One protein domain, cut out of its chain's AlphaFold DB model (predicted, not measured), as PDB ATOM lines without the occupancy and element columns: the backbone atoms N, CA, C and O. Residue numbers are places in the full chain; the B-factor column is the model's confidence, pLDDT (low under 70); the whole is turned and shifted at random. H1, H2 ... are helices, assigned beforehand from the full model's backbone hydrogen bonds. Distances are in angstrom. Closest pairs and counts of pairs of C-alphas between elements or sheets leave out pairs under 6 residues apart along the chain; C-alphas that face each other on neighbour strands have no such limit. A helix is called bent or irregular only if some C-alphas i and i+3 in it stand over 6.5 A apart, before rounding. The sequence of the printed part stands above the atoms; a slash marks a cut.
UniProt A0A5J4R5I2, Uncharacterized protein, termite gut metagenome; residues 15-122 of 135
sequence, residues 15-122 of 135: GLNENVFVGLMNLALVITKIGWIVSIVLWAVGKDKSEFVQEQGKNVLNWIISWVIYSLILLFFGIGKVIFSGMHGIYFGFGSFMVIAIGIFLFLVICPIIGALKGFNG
ATOM      1  N   GLY A  15     -28.304 -29.596  18.784       77.69
ATOM      2  CA  GLY A  15     -29.475 -29.215  17.982       77.69
ATOM      3  C   GLY A  15     -29.594 -27.713  17.689       77.69
ATOM      4  O   GLY A  15     -30.509 -27.312  16.978       77.69
ATOM      5  N   LEU A  16     -28.666 -26.886  18.187       83.88
ATOM      6  CA  LEU A  16     -28.525 -25.479  17.813       83.88
ATOM      7  C   LEU A  16     -27.416 -25.302  16.778       83.88
ATOM      8  O   LEU A  16     -26.445 -26.052  16.757       83.88
ATOM      9  N   ASN A  17     -27.528 -24.262  15.959       88.31
ATOM     10  CA  ASN A  17     -26.434 -23.797  15.112       88.31
ATOM     11  C   ASN A  17     -25.222 -23.405  15.983       88.31
ATOM     12  O   ASN A  17     -25.377 -22.685  16.974       88.31
ATOM     13  N   GLU A  18     -24.020 -23.855  15.619       87.38
ATOM     14  CA  GLU A  18     -22.776 -23.549  16.337       87.38
ATOM     15  C   GLU A  18     -22.518 -22.049  16.542       87.38
ATOM     16  O   GLU A  18     -22.057 -21.655  17.613       87.38
ATOM     17  N   ASN A  19     -22.893 -21.190  15.590       89.69
ATOM     18  CA  ASN A  19     -22.733 -19.736  15.713       89.69
ATOM     19  C   ASN A  19     -23.606 -19.176  16.838       89.69
ATOM     20  O   ASN A  19     -23.175 -18.338  17.633       89.69
ATOM     21  N   VAL A  20     -24.842 -19.674  16.928       88.50
ATOM     22  CA  VAL A  20     -25.778 -19.309  17.995       88.50
ATOM     23  C   VAL A  20     -25.262 -19.835  19.327       88.50
ATOM     24  O   VAL A  20     -25.262 -19.099  20.310       88.50
ATOM     25  N   PHE A  21     -24.755 -21.069  19.357       91.06
ATOM     26  CA  PHE A  21     -24.172 -21.669  20.555       91.06
ATOM     27  C   PHE A  21     -22.989 -20.852  21.093       91.06
ATOM     28  O   PHE A  21     -22.953 -20.514  22.276       91.06
ATOM     29  N   VAL A  22     -22.045 -20.467  20.227       89.44
ATOM     30  CA  VAL A  22     -20.905 -19.614  20.597       89.44
ATOM     31  C   VAL A  22     -21.366 -18.225  21.024       89.44
ATOM     32  O   VAL A  22     -20.864 -17.691  22.015       89.44
ATOM     33  N   GLY A  23     -22.320 -17.624  20.316       89.50
ATOM     34  CA  GLY A  23     -22.870 -16.326  20.694       89.50
ATOM     35  C   GLY A  23     -23.498 -16.355  22.088       89.50
ATOM     36  O   GLY A  23     -23.155 -15.528  22.929       89.50
ATOM     37  N   LEU A  24     -24.324 -17.366  22.379       90.25
ATOM     38  CA  LEU A  24     -24.924 -17.591  23.700       90.25
ATOM     39  C   LEU A  24     -23.872 -17.849  24.782       90.25
ATOM     40  O   LEU A  24     -23.976 -17.297  25.874       90.25
ATOM     41  N   MET A  25     -22.834 -18.633  24.475       90.38
ATOM     42  CA  MET A  25     -21.717 -18.877  25.391       90.38
ATOM     43  C   MET A  25     -21.015 -17.576  25.785       90.38
ATOM     44  O   MET A  25     -20.682 -17.400  26.953       90.38
ATOM     45  N   ASN A  26     -20.815 -16.648  24.849       89.00
ATOM     46  CA  ASN A  26     -20.222 -15.348  25.157       89.00
ATOM     47  C   ASN A  26     -21.223 -14.414  25.863       89.00
ATOM     48  O   ASN A  26     -20.851 -13.774  26.839       89.00
ATOM     49  N   LEU A  27     -22.498 -14.379  25.455       90.12
ATOM     50  CA  LEU A  27     -23.535 -13.579  26.129       90.12
ATOM     51  C   LEU A  27     -23.756 -13.999  27.579       90.12
ATOM     52  O   LEU A  27     -24.009 -13.143  28.424       90.12
ATOM     53  N   ALA A  28     -23.629 -15.293  27.882       88.94
ATOM     54  CA  ALA A  28     -23.744 -15.793  29.243       88.94
ATOM     55  C   ALA A  28     -22.782 -15.059  30.192       88.94
ATOM     56  O   ALA A  28     -23.205 -14.712  31.290       88.94
ATOM     57  N   LEU A  29     -21.566 -14.696  29.756       86.69
ATOM     58  CA  LEU A  29     -20.583 -13.954  30.565       86.69
ATOM     59  C   LEU A  29     -21.081 -12.582  31.047       86.69
ATOM     60  O   LEU A  29     -20.605 -12.095  32.068       86.69
ATOM     61  N   VAL A  30     -22.037 -11.961  30.345       86.88
ATOM     62  CA  VAL A  30     -22.626 -10.668  30.744       86.88
ATOM     63  C   VAL A  30     -23.407 -10.805  32.055       86.88
ATOM     64  O   VAL A  30     -23.480  -9.858  32.843       86.88
ATOM     65  N   ILE A  31     -23.957 -11.992  32.332       85.44
ATOM     66  CA  ILE A  31     -24.678 -12.285  33.571       85.44
ATOM     67  C   ILE A  31     -23.654 -12.408  34.703       85.44
ATOM     68  O   ILE A  31     -23.126 -13.475  34.999       85.44
ATOM     69  N   THR A  32     -23.380 -11.300  35.380       66.88
ATOM     70  CA  THR A  32     -22.197 -11.123  36.239       66.88
ATOM     71  C   THR A  32     -22.103 -12.104  37.414       66.88
ATOM     72  O   THR A  32     -21.009 -12.380  37.894       66.88
ATOM     73  N   LYS A  33     -23.229 -12.656  37.887       73.81
ATOM     74  CA  LYS A  33     -23.246 -13.555  39.057       73.81
ATOM     75  C   LYS A  33     -22.849 -14.999  38.733       73.81
ATOM     76  O   LYS A  33     -22.098 -15.604  39.488       73.81
ATOM     77  N   ILE A  34     -23.365 -15.554  37.635       83.31
ATOM     78  CA  ILE A  34     -23.254 -16.994  37.313       83.31
ATOM     79  C   ILE A  34     -22.801 -17.251  35.869       83.31
ATOM     80  O   ILE A  34     -22.496 -18.377  35.488       83.31
ATOM     81  N   GLY A  35     -22.722 -16.190  35.073       85.44
ATOM     82  CA  GLY A  35     -22.463 -16.215  33.645       85.44
ATOM     83  C   GLY A  35     -21.169 -16.899  33.256       85.44
ATOM     84  O   GLY A  35     -21.161 -17.722  32.351       85.44
ATOM     85  N   TRP A  36     -20.093 -16.638  33.997       87.12
ATOM     86  CA  TRP A  36     -18.803 -17.293  33.790       87.12
ATOM     87  C   TRP A  36     -18.875 -18.815  33.975       87.12
ATOM     88  O   TRP A  36     -18.290 -19.544  33.179       87.12
ATOM     89  N   ILE A  37     -19.654 -19.309  34.947       89.06
ATOM     90  CA  ILE A  37     -19.876 -20.750  35.150       89.06
ATOM     91  C   ILE A  37     -20.656 -21.320  33.966       89.06
ATOM     92  O   ILE A  37     -20.256 -22.332  33.396       89.06
ATOM     93  N   VAL A  38     -21.739 -20.653  33.560       90.06
ATOM     94  CA  VAL A  38     -22.570 -21.087  32.427       90.06
ATOM     95  C   VAL A  38     -21.752 -21.147  31.139       90.06
ATOM     96  O   VAL A  38     -21.829 -22.140  30.423       90.06
ATOM     97  N   SER A  39     -20.918 -20.145  30.864       90.81
ATOM     98  CA  SER A  39     -20.028 -20.136  29.699       90.81
ATOM     99  C   SER A  39     -19.014 -21.278  29.723       90.81
ATOM    100  O   SER A  39     -18.771 -21.893  28.687       90.81
ATOM    101  N   ILE A  40     -18.452 -21.608  30.891       90.69
ATOM    102  CA  ILE A  40     -17.539 -22.751  31.048       90.69
ATOM    103  C   ILE A  40     -18.277 -24.071  30.812       90.69
ATOM    104  O   ILE A  40     -17.758 -24.943  30.118       90.69
ATOM    105  N   VAL A  41     -19.487 -24.222  31.354       91.25
ATOM    106  CA  VAL A  41     -20.317 -25.420  31.156       91.25
ATOM    107  C   VAL A  41     -20.702 -25.574  29.685       91.25
ATOM    108  O   VAL A  41     -20.560 -26.662  29.130       91.25
ATOM    109  N   LEU A  42     -21.123 -24.492  29.022       90.25
ATOM    110  CA  LEU A  42     -21.423 -24.487  27.587       90.25
ATOM    111  C   LEU A  42     -20.203 -24.902  26.765       90.25
ATOM    112  O   LEU A  42     -20.318 -25.766  25.897       90.25
ATOM    113  N   TRP A  43     -19.020 -24.370  27.076       92.62
ATOM    114  CA  TRP A  43     -17.797 -24.837  26.434       92.62
ATOM    115  C   TRP A  43     -17.547 -26.324  26.697       92.62
ATOM    116  O   TRP A  43     -17.306 -27.064  25.752       92.62
ATOM    117  N   ALA A  44     -17.655 -26.795  27.941       90.62
ATOM    118  CA  ALA A  44     -17.406 -28.195  28.283       90.62
ATOM    119  C   ALA A  44     -18.339 -29.171  27.545       90.62
ATOM    120  O   ALA A  44     -17.909 -30.264  27.190       90.62
ATOM    121  N   VAL A  45     -19.588 -28.772  27.284       91.31
ATOM    122  CA  VAL A  45     -20.575 -29.571  26.536       91.31
ATOM    123  C   VAL A  45     -20.350 -29.504  25.020       91.31
ATOM    124  O   VAL A  45     -20.621 -30.475  24.309       91.31
ATOM    125  N   GLY A  46     -19.895 -28.359  24.510       86.94
ATOM    126  CA  GLY A  46     -19.733 -28.115  23.075       86.94
ATOM    127  C   GLY A  46     -18.329 -28.375  22.518       86.94
ATOM    128  O   GLY A  46     -18.193 -28.528  21.305       86.94
ATOM    129  N   LYS A  47     -17.295 -28.465  23.369       87.56
ATOM    130  CA  LYS A  47     -15.877 -28.569  22.966       87.56
ATOM    131  C   LYS A  47     -15.563 -29.790  22.101       87.56
ATOM    132  O   LYS A  47     -14.670 -29.709  21.270       87.56
ATOM    133  N   ASP A  48     -16.273 -30.899  22.305       89.06
ATOM    134  CA  ASP A  48     -16.032 -32.159  21.589       89.06
ATOM    135  C   ASP A  48     -16.917 -32.269  20.333       89.06
ATOM    136  O   ASP A  48     -16.779 -33.202  19.549       89.06
ATOM    137  N   LYS A  49     -17.845 -31.318  20.139       86.69
ATOM    138  CA  LYS A  49     -18.852 -31.332  19.064       86.69
ATOM    139  C   LYS A  49     -18.504 -30.410  17.895       86.69
ATOM    140  O   LYS A  49     -18.908 -30.688  16.771       86.69
ATOM    141  N   SER A  50     -17.789 -29.314  18.144       87.44
ATOM    142  CA  SER A  50     -17.340 -28.388  17.098       87.44
ATOM    143  C   SER A  50     -15.982 -27.787  17.453       87.44
ATOM    144  O   SER A  50     -15.790 -27.265  18.555       87.44
ATOM    145  N   GLU A  51     -15.051 -27.818  16.495       87.81
ATOM    146  CA  GLU A  51     -13.742 -27.164  16.605       87.81
ATOM    147  C   GLU A  51     -13.894 -25.650  16.811       87.81
ATOM    148  O   GLU A  51     -13.171 -25.062  17.612       87.81
ATOM    149  N   PHE A  52     -14.905 -25.028  16.193       87.38
ATOM    150  CA  PHE A  52     -15.197 -23.605  16.370       87.38
ATOM    151  C   PHE A  52     -15.563 -23.276  17.825       87.38
ATOM    152  O   PHE A  52     -15.028 -22.334  18.418       87.38
ATOM    153  N   VAL A  53     -16.425 -24.094  18.442       88.31
ATOM    154  CA  VAL A  53     -16.777 -23.962  19.866       88.31
ATOM    155  C   VAL A  53     -15.562 -24.218  20.753       88.31
ATOM    156  O   VAL A  53     -15.355 -23.503  21.737       88.31
ATOM    157  N   GLN A  54     -14.742 -25.212  20.406       92.19
ATOM    158  CA  GLN A  54     -13.531 -25.540  21.147       92.19
ATOM    159  C   GLN A  54     -12.550 -24.362  21.162       92.19
ATOM    160  O   GLN A  54     -12.111 -23.957  22.241       92.19
ATOM    161  N   GLU A  55     -12.245 -23.782  19.999       91.38
ATOM    162  CA  GLU A  55     -11.361 -22.620  19.873       91.38
ATOM    163  C   GLU A  55     -11.917 -21.394  20.597       91.38
ATOM    164  O   GLU A  55     -11.185 -20.688  21.299       91.38
ATOM    165  N   GLN A  56     -13.220 -21.139  20.473       91.75
ATOM    166  CA  GLN A  56     -13.848 -20.013  21.154       91.75
ATOM    167  C   GLN A  56     -13.853 -20.147  22.658       91.75
ATOM    168  O   GLN A  56     -13.475 -19.199  23.348       91.75
ATOM    169  N   GLY A  57     -14.200 -21.310  23.192       89.69
ATOM    170  CA  GLY A  57     -14.171 -21.459  24.636       89.69
ATOM    171  C   GLY A  57     -12.757 -21.559  25.208       89.69
ATOM    172  O   GLY A  57     -12.568 -21.130  26.340       89.69
ATOM    173  N   LYS A  58     -11.726 -21.956  24.437       91.81
ATOM    174  CA  LYS A  58     -10.318 -21.743  24.845       91.81
ATOM    175  C   LYS A  58     -10.018 -20.253  25.047       91.81
ATOM    176  O   LYS A  58      -9.405 -19.883  26.046       91.81
ATOM    177  N   ASN A  59     -10.472 -19.386  24.137       92.00
ATOM    178  CA  ASN A  59     -10.291 -17.934  24.274       92.00
ATOM    179  C   ASN A  59     -11.075 -17.360  25.464       92.00
ATOM    180  O   ASN A  59     -10.535 -16.529  26.193       92.00
ATOM    181  N   VAL A  60     -12.311 -17.823  25.685       91.06
ATOM    182  CA  VAL A  60     -13.123 -17.443  26.855       91.06
ATOM    183  C   VAL A  60     -12.452 -17.887  28.155       91.06
ATOM    184  O   VAL A  60     -12.313 -17.087  29.074       91.06
ATOM    185  N   LEU A  61     -11.974 -19.130  28.231       91.88
ATOM    186  CA  LEU A  61     -11.271 -19.647  29.407       91.88
ATOM    187  C   LEU A  61      -9.988 -18.881  29.693       91.88
ATOM    188  O   LEU A  61      -9.765 -18.485  30.832       91.88
ATOM    189  N   ASN A  62      -9.173 -18.623  28.669       93.56
ATOM    190  CA  ASN A  62      -7.970 -17.804  28.803       93.56
ATOM    191  C   ASN A  62      -8.298 -16.434  29.409       93.56
ATOM    192  O   ASN A  62      -7.583 -15.959  30.291       93.56
ATOM    193  N   TRP A  63      -9.404 -15.819  28.990       92.88
ATOM    194  CA  TRP A  63      -9.858 -14.545  29.538       92.88
ATOM    195  C   TRP A  63     -10.310 -14.657  30.996       92.88
ATOM    196  O   TRP A  63      -9.837 -13.884  31.827       92.88
ATOM    197  N   ILE A  64     -11.149 -15.644  31.334       90.44
ATOM    198  CA  ILE A  64     -11.606 -15.884  32.715       90.44
ATOM    199  C   ILE A  64     -10.409 -16.122  33.644       90.44
ATOM    200  O   ILE A  64     -10.300 -15.472  34.680       90.44
ATOM    201  N   ILE A  65      -9.479 -17.000  33.257       91.00
ATOM    202  CA  ILE A  65      -8.279 -17.311  34.049       91.00
ATOM    203  C   ILE A  65      -7.429 -16.053  34.251       91.00
ATOM    204  O   ILE A  65      -6.960 -15.797  35.357       91.00
ATOM    205  N   SER A  66      -7.272 -15.229  33.212       91.69
ATOM    206  CA  SER A  66      -6.520 -13.972  33.314       91.69
ATOM    207  C   SER A  66      -7.140 -13.020  34.332       91.69
ATOM    208  O   SER A  66      -6.426 -12.483  35.174       91.69
ATOM    209  N   TRP A  67      -8.466 -12.861  34.320       89.62
ATOM    210  CA  TRP A  67      -9.170 -12.029  35.300       89.62
ATOM    211  C   TRP A  67      -9.073 -12.556  36.726       89.62
ATOM    212  O   TRP A  67      -8.933 -11.758  37.652       89.62
ATOM    213  N   VAL A  68      -9.104 -13.878  36.911       90.25
ATOM    214  CA  VAL A  68      -8.871 -14.502  38.221       90.25
ATOM    215  C   VAL A  68      -7.456 -14.198  38.716       90.25
ATOM    216  O   VAL A  68      -7.272 -13.838  39.873       90.25
ATOM    217  N   ILE A  69      -6.448 -14.265  37.848       91.31
ATOM    218  CA  ILE A  69      -5.068 -13.936  38.228       91.31
ATOM    219  C   ILE A  69      -4.934 -12.447  38.566       91.31
ATOM    220  O   ILE A  69      -4.358 -12.104  39.599       91.31
ATOM    221  N   TYR A  70      -5.496 -11.555  37.746       90.19
ATOM    222  CA  TYR A  70      -5.464 -10.117  38.018       90.19
ATOM    223  C   TYR A  70      -6.171  -9.763  39.331       90.19
ATOM    224  O   TYR A  70      -5.655  -8.940  40.087       90.19
ATOM    225  N   SER A  71      -7.306 -10.398  39.645       87.44
ATOM    226  CA  SER A  71      -8.020 -10.152  40.903       87.44
ATOM    227  C   SER A  71      -7.231 -10.637  42.121       87.44
ATOM    228  O   SER A  71      -7.173  -9.919  43.117       87.44
ATOM    229  N   LEU A  72      -6.544 -11.781  42.031       91.00
ATOM    230  CA  LEU A  72      -5.666 -12.282  43.096       91.00
ATOM    231  C   LEU A  72      -4.467 -11.357  43.347       91.00
ATOM    232  O   LEU A  72      -4.148 -11.068  44.501       91.00
ATOM    233  N   ILE A  73      -3.831 -10.848  42.287       90.44
ATOM    234  CA  ILE A  73      -2.709  -9.899  42.403       90.44
ATOM    235  C   ILE A  73      -3.185  -8.587  43.036       90.44
ATOM    236  O   ILE A  73      -2.550  -8.086  43.966       90.44
ATOM    237  N   LEU A  74      -4.311  -8.039  42.565       86.31
ATOM    238  CA  LEU A  74      -4.897  -6.816  43.121       86.31
ATOM    239  C   LEU A  74      -5.310  -6.993  44.581       86.31
ATOM    240  O   LEU A  74      -5.128  -6.071  45.369       86.31
ATOM    241  N   LEU A  75      -5.825  -8.164  44.957       85.75
ATOM    242  CA  LEU A  75      -6.163  -8.482  46.338       85.75
ATOM    243  C   LEU A  75      -4.906  -8.521  47.215       85.75
ATOM    244  O   LEU A  75      -4.865  -7.854  48.247       85.75
ATOM    245  N   PHE A  76      -3.863  -9.236  46.788       87.50
ATOM    246  CA  PHE A  76      -2.605  -9.352  47.529       87.50
ATOM    247  C   PHE A  76      -1.935  -7.985  47.746       87.50
ATOM    248  O   PHE A  76      -1.609  -7.614  48.875       87.50
ATOM    249  N   PHE A  77      -1.796  -7.189  46.680       83.62
ATOM    250  CA  PHE A  77      -1.227  -5.839  46.765       83.62
ATOM    251  C   PHE A  77      -2.152  -4.846  47.473       83.62
ATOM    252  O   PHE A  77      -1.676  -3.976  48.201       83.62
ATOM    253  N   GLY A  78      -3.464  -4.959  47.268       78.50
ATOM    254  CA  GLY A  78      -4.469  -4.103  47.892       78.50
ATOM    255  C   GLY A  78      -4.470  -4.256  49.407       78.50
ATOM    256  O   GLY A  78      -4.362  -3.258  50.117       78.50
ATOM    257  N   ILE A  79      -4.486  -5.496  49.905       76.88
ATOM    258  CA  ILE A  79      -4.377  -5.798  51.340       76.88
ATOM    259  C   ILE A  79      -3.055  -5.264  51.900       76.88
ATOM    260  O   ILE A  79      -3.060  -4.580  52.923       76.88
ATOM    261  N   GLY A  80      -1.932  -5.503  51.210       79.75
ATOM    262  CA  GLY A  80      -0.624  -4.990  51.630       79.75
ATOM    263  C   GLY A  80      -0.599  -3.464  51.763       79.75
ATOM    264  O   GLY A  80      -0.092  -2.935  52.753       79.75
ATOM    265  N   LYS A  81      -1.214  -2.744  50.815       76.06
ATOM    266  CA  LYS A  81      -1.345  -1.281  50.881       76.06
ATOM    267  C   LYS A  81      -2.230  -0.815  52.031       76.06
ATOM    268  O   LYS A  81      -1.877   0.167  52.676       76.06
ATOM    269  N   VAL A  82      -3.340  -1.500  52.307       75.06
ATOM    270  CA  VAL A  82      -4.233  -1.156  53.427       75.06
ATOM    271  C   VAL A  82      -3.521  -1.327  54.772       75.06
ATOM    272  O   VAL A  82      -3.613  -0.445  55.622       75.06
ATOM    273  N   ILE A  83      -2.758  -2.411  54.949       77.94
ATOM    274  CA  ILE A  83      -2.017  -2.678  56.193       77.94
ATOM    275  C   ILE A  83      -0.870  -1.672  56.382       77.94
ATOM    276  O   ILE A  83      -0.714  -1.124  57.470       77.94
ATOM    277  N   PHE A  84      -0.086  -1.396  55.334       75.19
ATOM    278  CA  PHE A  84       1.088  -0.518  55.426       75.19
ATOM    279  C   PHE A  84       0.732   0.976  55.513       75.19
ATOM    280  O   PHE A  84       1.408   1.738  56.196       75.19
ATOM    281  N   SER A  85      -0.329   1.413  54.826       72.38
ATOM    282  CA  SER A  85      -0.723   2.828  54.762       72.38
ATOM    283  C   SER A  85      -1.553   3.306  55.962       72.38
ATOM    284  O   SER A  85      -1.803   4.510  56.084       72.38
ATOM    285  N   GLY A  86      -2.021   2.396  56.821       72.44
ATOM    286  CA  GLY A  86      -2.935   2.717  57.918       72.44
ATOM    287  C   GLY A  86      -4.236   3.396  57.456       72.44
ATOM    288  O   GLY A  86      -4.629   3.344  56.290       72.44
ATOM    289  N   MET A  87      -4.913   4.082  58.381       64.94
ATOM    290  CA  MET A  87      -6.245   4.672  58.164       64.94
ATOM    291  C   MET A  87      -6.268   5.814  57.120       64.94
ATOM    292  O   MET A  87      -7.303   6.064  56.507       64.94
ATOM    293  N   HIS A  88      -5.126   6.461  56.845       64.56
ATOM    294  CA  HIS A  88      -5.008   7.544  55.853       64.56
ATOM    295  C   HIS A  88      -5.066   7.060  54.390       64.56
ATOM    296  O   HIS A  88      -5.490   7.818  53.517       64.56
ATOM    297  N   GLY A  89      -4.705   5.800  54.109       64.25
ATOM    298  CA  GLY A  89      -4.765   5.235  52.751       64.25
ATOM    299  C   GLY A  89      -6.189   5.011  52.237       64.25
ATOM    300  O   GLY A  89      -6.427   4.987  51.030       64.25
ATOM    301  N   ILE A  90      -7.147   4.887  53.158       63.59
ATOM    302  CA  ILE A  90      -8.551   4.594  52.858       63.59
ATOM    303  C   ILE A  90      -9.232   5.834  52.260       63.59
ATOM    304  O   ILE A  90      -9.869   5.747  51.213       63.59
ATOM    305  N   TYR A  91      -9.036   7.015  52.848       62.19
ATOM    306  CA  TYR A  91      -9.733   8.235  52.421       62.19
ATOM    307  C   TYR A  91      -9.271   8.773  51.059       62.19
ATOM    308  O   TYR A  91     -10.098   9.238  50.278       62.19
ATOM    309  N   PHE A  92      -7.975   8.681  50.742       61.81
ATOM    310  CA  PHE A  92      -7.433   9.201  49.477       61.81
ATOM    311  C   PHE A  92      -7.622   8.228  48.298       61.81
ATOM    312  O   PHE A  92      -7.654   8.641  47.143       61.81
ATOM    313  N   GLY A  93      -7.778   6.927  48.574       63.38
ATOM    314  CA  GLY A  93      -7.946   5.903  47.542       63.38
ATOM    315  C   GLY A  93      -9.377   5.771  47.014       63.38
ATOM    316  O   GLY A  93      -9.563   5.527  45.823       63.38
ATOM    317  N   PHE A  94     -10.395   5.933  47.864       67.81
ATOM    318  CA  PHE A  94     -11.772   5.523  47.546       67.81
ATOM    319  C   PHE A  94     -12.342   6.156  46.262       67.81
ATOM    320  O   PHE A  94     -12.946   5.453  45.452       67.81
ATOM    321  N   GLY A  95     -12.095   7.450  46.029       71.06
ATOM    322  CA  GLY A  95     -12.559   8.140  44.819       71.06
ATOM    323  C   GLY A  95     -11.902   7.612  43.538       71.06
ATOM    324  O   GLY A  95     -12.588   7.300  42.565       71.06
ATOM    325  N   SER A  96     -10.578   7.437  43.545       74.81
ATOM    326  CA  SER A  96      -9.835   6.915  42.389       74.81
ATOM    327  C   SER A  96     -10.129   5.436  42.125       74.81
ATOM    328  O   SER A  96     -10.272   5.036  40.970       74.81
ATOM    329  N   PHE A  97     -10.281   4.626  43.177       76.44
ATOM    330  CA  PHE A  97     -10.654   3.215  43.049       76.44
ATOM    331  C   PHE A  97     -12.044   3.041  42.432       76.44
ATOM    332  O   PHE A  97     -12.234   2.124  41.635       76.44
ATOM    333  N   MET A  98     -12.995   3.929  42.733       81.19
ATOM    334  CA  MET A  98     -14.348   3.847  42.183       81.19
ATOM    335  C   MET A  98     -14.375   4.089  40.665       81.19
ATOM    336  O   MET A  98     -15.016   3.329  39.940       81.19
ATOM    337  N   VAL A  99     -13.635   5.083  40.161       85.38
ATOM    338  CA  VAL A  99     -13.545   5.357  38.712       85.38
ATOM    339  C   VAL A  99     -12.909   4.181  37.968       85.38
ATOM    340  O   VAL A  99     -13.413   3.750  36.930       85.38
ATOM    341  N   ILE A 100     -11.835   3.614  38.527       86.31
ATOM    342  CA  ILE A 100     -11.161   2.440  37.955       86.31
ATOM    343  C   ILE A 100     -12.098   1.224  37.960       86.31
ATOM    344  O   ILE A 100     -12.191   0.521  36.954       86.31
ATOM    345  N   ALA A 101     -12.832   0.993  39.053       85.31
ATOM    346  CA  ALA A 101     -13.778  -0.115  39.164       85.31
ATOM    347  C   ALA A 101     -14.901  -0.021  38.122       85.31
ATOM    348  O   ALA A 101     -15.234  -1.025  37.492       85.31
ATOM    349  N   ILE A 102     -15.439   1.180  37.884       89.25
ATOM    350  CA  ILE A 102     -16.446   1.415  36.840       89.25
ATOM    351  C   ILE A 102     -15.862   1.122  35.453       89.25
ATOM    352  O   ILE A 102     -16.496   0.427  34.660       89.25
ATOM    353  N   GLY A 103     -14.646   1.594  35.161       90.12
ATOM    354  CA  GLY A 103     -13.979   1.328  33.883       90.12
ATOM    355  C   GLY A 103     -13.765  -0.167  33.627       90.12
ATOM    356  O   GLY A 103     -14.071  -0.665  32.542       90.12
ATOM    357  N   ILE A 104     -13.314  -0.904  34.646       88.94
ATOM    358  CA  ILE A 104     -13.154  -2.364  34.587       88.94
ATOM    359  C   ILE A 104     -14.505  -3.051  34.379       88.94
ATOM    360  O   ILE A 104     -14.613  -3.944  33.541       88.94
ATOM    361  N   PHE A 105     -15.544  -2.628  35.099       88.00
ATOM    362  CA  PHE A 105     -16.884  -3.193  34.961       88.00
ATOM    363  C   PHE A 105     -17.434  -3.017  33.540       88.00
ATOM    364  O   PHE A 105     -17.898  -3.982  32.935       88.00
ATOM    365  N   LEU A 106     -17.322  -1.814  32.967       90.25
ATOM    366  CA  LEU A 106     -17.731  -1.558  31.583       90.25
ATOM    367  C   LEU A 106     -16.952  -2.437  30.601       90.25
ATOM    368  O   LEU A 106     -17.544  -3.038  29.707       90.25
ATOM    369  N   PHE A 107     -15.641  -2.574  30.793       90.12
ATOM    370  CA  PHE A 107     -14.806  -3.433  29.956       90.12
ATOM    371  C   PHE A 107     -15.222  -4.912  30.030       90.12
ATOM    372  O   PHE A 107     -15.304  -5.581  28.994       90.12
ATOM    373  N   LEU A 108     -15.529  -5.413  31.231       87.62
ATOM    374  CA  LEU A 108     -16.006  -6.779  31.469       87.62
ATOM    375  C   LEU A 108     -17.369  -7.062  30.835       87.62
ATOM    376  O   LEU A 108     -17.644  -8.213  30.521       87.62
ATOM    377  N   VAL A 109     -18.203  -6.045  30.625       88.38
ATOM    378  CA  VAL A 109     -19.504  -6.191  29.956       88.38
ATOM    379  C   VAL A 109     -19.375  -6.056  28.438       88.38
ATOM    380  O   VAL A 109     -19.948  -6.853  27.695       88.38
ATOM    381  N   ILE A 110     -18.589  -5.095  27.951       91.75
ATOM    382  CA  ILE A 110     -18.432  -4.826  26.512       91.75
ATOM    383  C   ILE A 110     -17.706  -5.975  25.798       91.75
ATOM    384  O   ILE A 110     -18.099  -6.358  24.695       91.75
ATOM    385  N   CYS A 111     -16.666  -6.555  26.410       91.19
ATOM    386  CA  CYS A 111     -15.882  -7.614  25.770       91.19
ATOM    387  C   CYS A 111     -16.720  -8.859  25.409       91.19
ATOM    388  O   CYS A 111     -16.644  -9.296  24.257       91.19
ATOM    389  N   PRO A 112     -17.550  -9.409  26.316       90.12
ATOM    390  CA  PRO A 112     -18.496 -10.476  25.994       90.12
ATOM    391  C   PRO A 112     -19.509 -10.134  24.908       90.12
ATOM    392  O   PRO A 112     -19.814 -10.988  24.082       90.12
ATOM    393  N   ILE A 113     -20.008  -8.892  24.870       91.12
ATOM    394  CA  ILE A 113     -20.955  -8.449  23.834       91.12
ATOM    395  C   ILE A 113     -20.285  -8.515  22.457       91.12
ATOM    396  O   ILE A 113     -20.846  -9.072  21.517       91.12
ATOM    397  N   ILE A 114     -19.052  -8.015  22.338       91.75
ATOM    398  CA  ILE A 114     -18.282  -8.091  21.088       91.75
ATOM    399  C   ILE A 114     -17.977  -9.551  20.723       91.75
ATOM    400  O   ILE A 114     -18.097  -9.930  19.556       91.75
ATOM    401  N   GLY A 115     -17.613 -10.376  21.711       89.56
ATOM    402  CA  GLY A 115     -17.399 -11.812  21.528       89.56
ATOM    403  C   GLY A 115     -18.651 -12.526  21.016       89.56
ATOM    404  O   GLY A 115     -18.565 -13.327  20.090       89.56
ATOM    405  N   ALA A 116     -19.823 -12.176  21.543       90.19
ATOM    406  CA  ALA A 116     -21.104 -12.718  21.111       90.19
ATOM    407  C   ALA A 116     -21.467 -12.316  19.682       90.19
ATOM    408  O   ALA A 116     -21.803 -13.178  18.874       90.19
ATOM    409  N   LEU A 117     -21.345 -11.026  19.350       91.88
ATOM    410  CA  LEU A 117     -21.597 -10.518  17.999       91.88
ATOM    411  C   LEU A 117     -20.698 -11.209  16.965       91.88
ATOM    412  O   LEU A 117     -21.155 -11.586  15.889       91.88
ATOM    413  N   LYS A 118     -19.423 -11.426  17.302       89.75
ATOM    414  CA  LYS A 118     -18.486 -12.158  16.438       89.75
ATOM    415  C   LYS A 118     -18.799 -13.649  16.363       89.75
ATOM    416  O   LYS A 118     -18.720 -14.210  15.274       89.75
ATOM    417  N   GLY A 119     -19.231 -14.250  17.470       87.50
ATOM    418  CA  GLY A 119     -19.708 -15.630  17.520       87.50
ATOM    419  C   GLY A 119     -20.891 -15.880  16.586       87.50
ATOM    420  O   GLY A 119     -20.873 -16.845  15.826       87.50
ATOM    421  N   PHE A 120     -21.867 -14.968  16.555       89.50
ATOM    422  CA  PHE A 120     -23.000 -15.056  15.625       89.50
ATOM    423  C   PHE A 120     -22.580 -14.968  14.153       89.50
ATOM    424  O   PHE A 120     -23.187 -15.618  13.302       89.50
ATOM    425  N   ASN A 121     -21.502 -14.240  13.859       88.00
ATOM    426  CA  ASN A 121     -20.915 -14.147  12.520       88.00
ATOM    427  C   ASN A 121     -20.002 -15.337  12.163       88.00
ATOM    428  O   ASN A 121     -19.355 -15.301  11.117       88.00
ATOM    429  N   GLY A 122     -19.895 -16.360  13.022       85.62
ATOM    430  CA  GLY A 122     -18.999 -17.504  12.813       85.62
ATOM    431  C   GLY A 122     -17.515 -17.141  12.911       85.62
ATOM    432  O   GLY A 122     -16.662 -17.853  12.388       85.62
TER     433      GLY A 122
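This is residues 15 to 122 of the 135 residues of an uncharacterized protein of termite gut metagenome (UniProt A0A5J4R5I2). Two long helices, H3 and H4, run antiparallel as the prongs of a long, open fork, joined by a tight link at one end and spaced apart along most of their length; at the other end the short helical hairpin of H1 and H2 packs on them, with H1 touching both prongs and H2 touching H3. The four make an up-and-down bundle, each helix running against the one before it in the chain, but a loose one, and the long prongs stick out beyond the short pair with residues 68 to 80, 83 to 88 and 94 to 104 standing free. The printed part has 108 residues with four named helices, in the order H1, H2, H3, H4, and no named strand; the class is all helix. It is a loose rod of 58 by 21 by 18 A, with a radius of gyration of the C-alphas of 17.6 A.

H1, residues 18 to 28, begins at C-alpha 18 at (-22.776, -23.549, 16.337) and measures 15.1 A from first to last C-alpha. H2, residues 35 to 46, measures 16.1 A. H3, residues 51 to 85, is the longest helix at 50.2 A and ends at C-alpha 85 at (-0.723, 2.828, 54.762). H4, residues 88 to 120, measures 49.5 A and ends at C-alpha 120 at (-23.000, -15.056, 15.625). H4 is irregular, with C-alphas 92 and 95 7.0 A apart, and has a kink of 46 degrees near residue 95.

In the bundle, H1 and H2 form a helical hairpin: they touch, closest at the C-alphas of Ala 28 and Gly 35, 4.6 A apart, and run opposite ways at a shallow tilt of 22 degrees. H1 touches H3 at residues 52 to 60 of H3 alone, where the closest C-alphas, of Val 22 and Val 53, are 6.0 A apart; the two run the same way at a shallow tilt of 15 degrees. H1 touches H4 at residues 112 to 120 of H4 alone, with the C-alphas of Gly 23 and Ala 116 closest at 4.0 A; these run opposite ways, also at a shallow tilt of 15 degrees. H2 and H3 are a second helical hairpin, touching through residues 53 to 64 of H3 alone, with the C-alphas of Trp 43 and Gly 57 closest at 5.3 A and a shallow tilt of 30 degrees, opposite ways. H3 and H4 only just touch, only at the corner by their link, with 3 pairs of C-alphas within 8 A; the closest are those of Val 82 and Gly 89, 6.4 A apart. H2 and H4 are apart. In H1, H2 and H3 every O i to N i+4 pair is within hydrogen-bond range; in H4 25 of 29 are.

The C-alphas farthest apart, those of Gly 15 and His 88, are 58.2 A from each other. The printed part has no cut. The links H2 to H3 and H3 to H4 are tight, and that from H1 to H2 is short. The mean pLDDT of the printed part is 85.3; residue 32 and residues 87 to 94 are under 70.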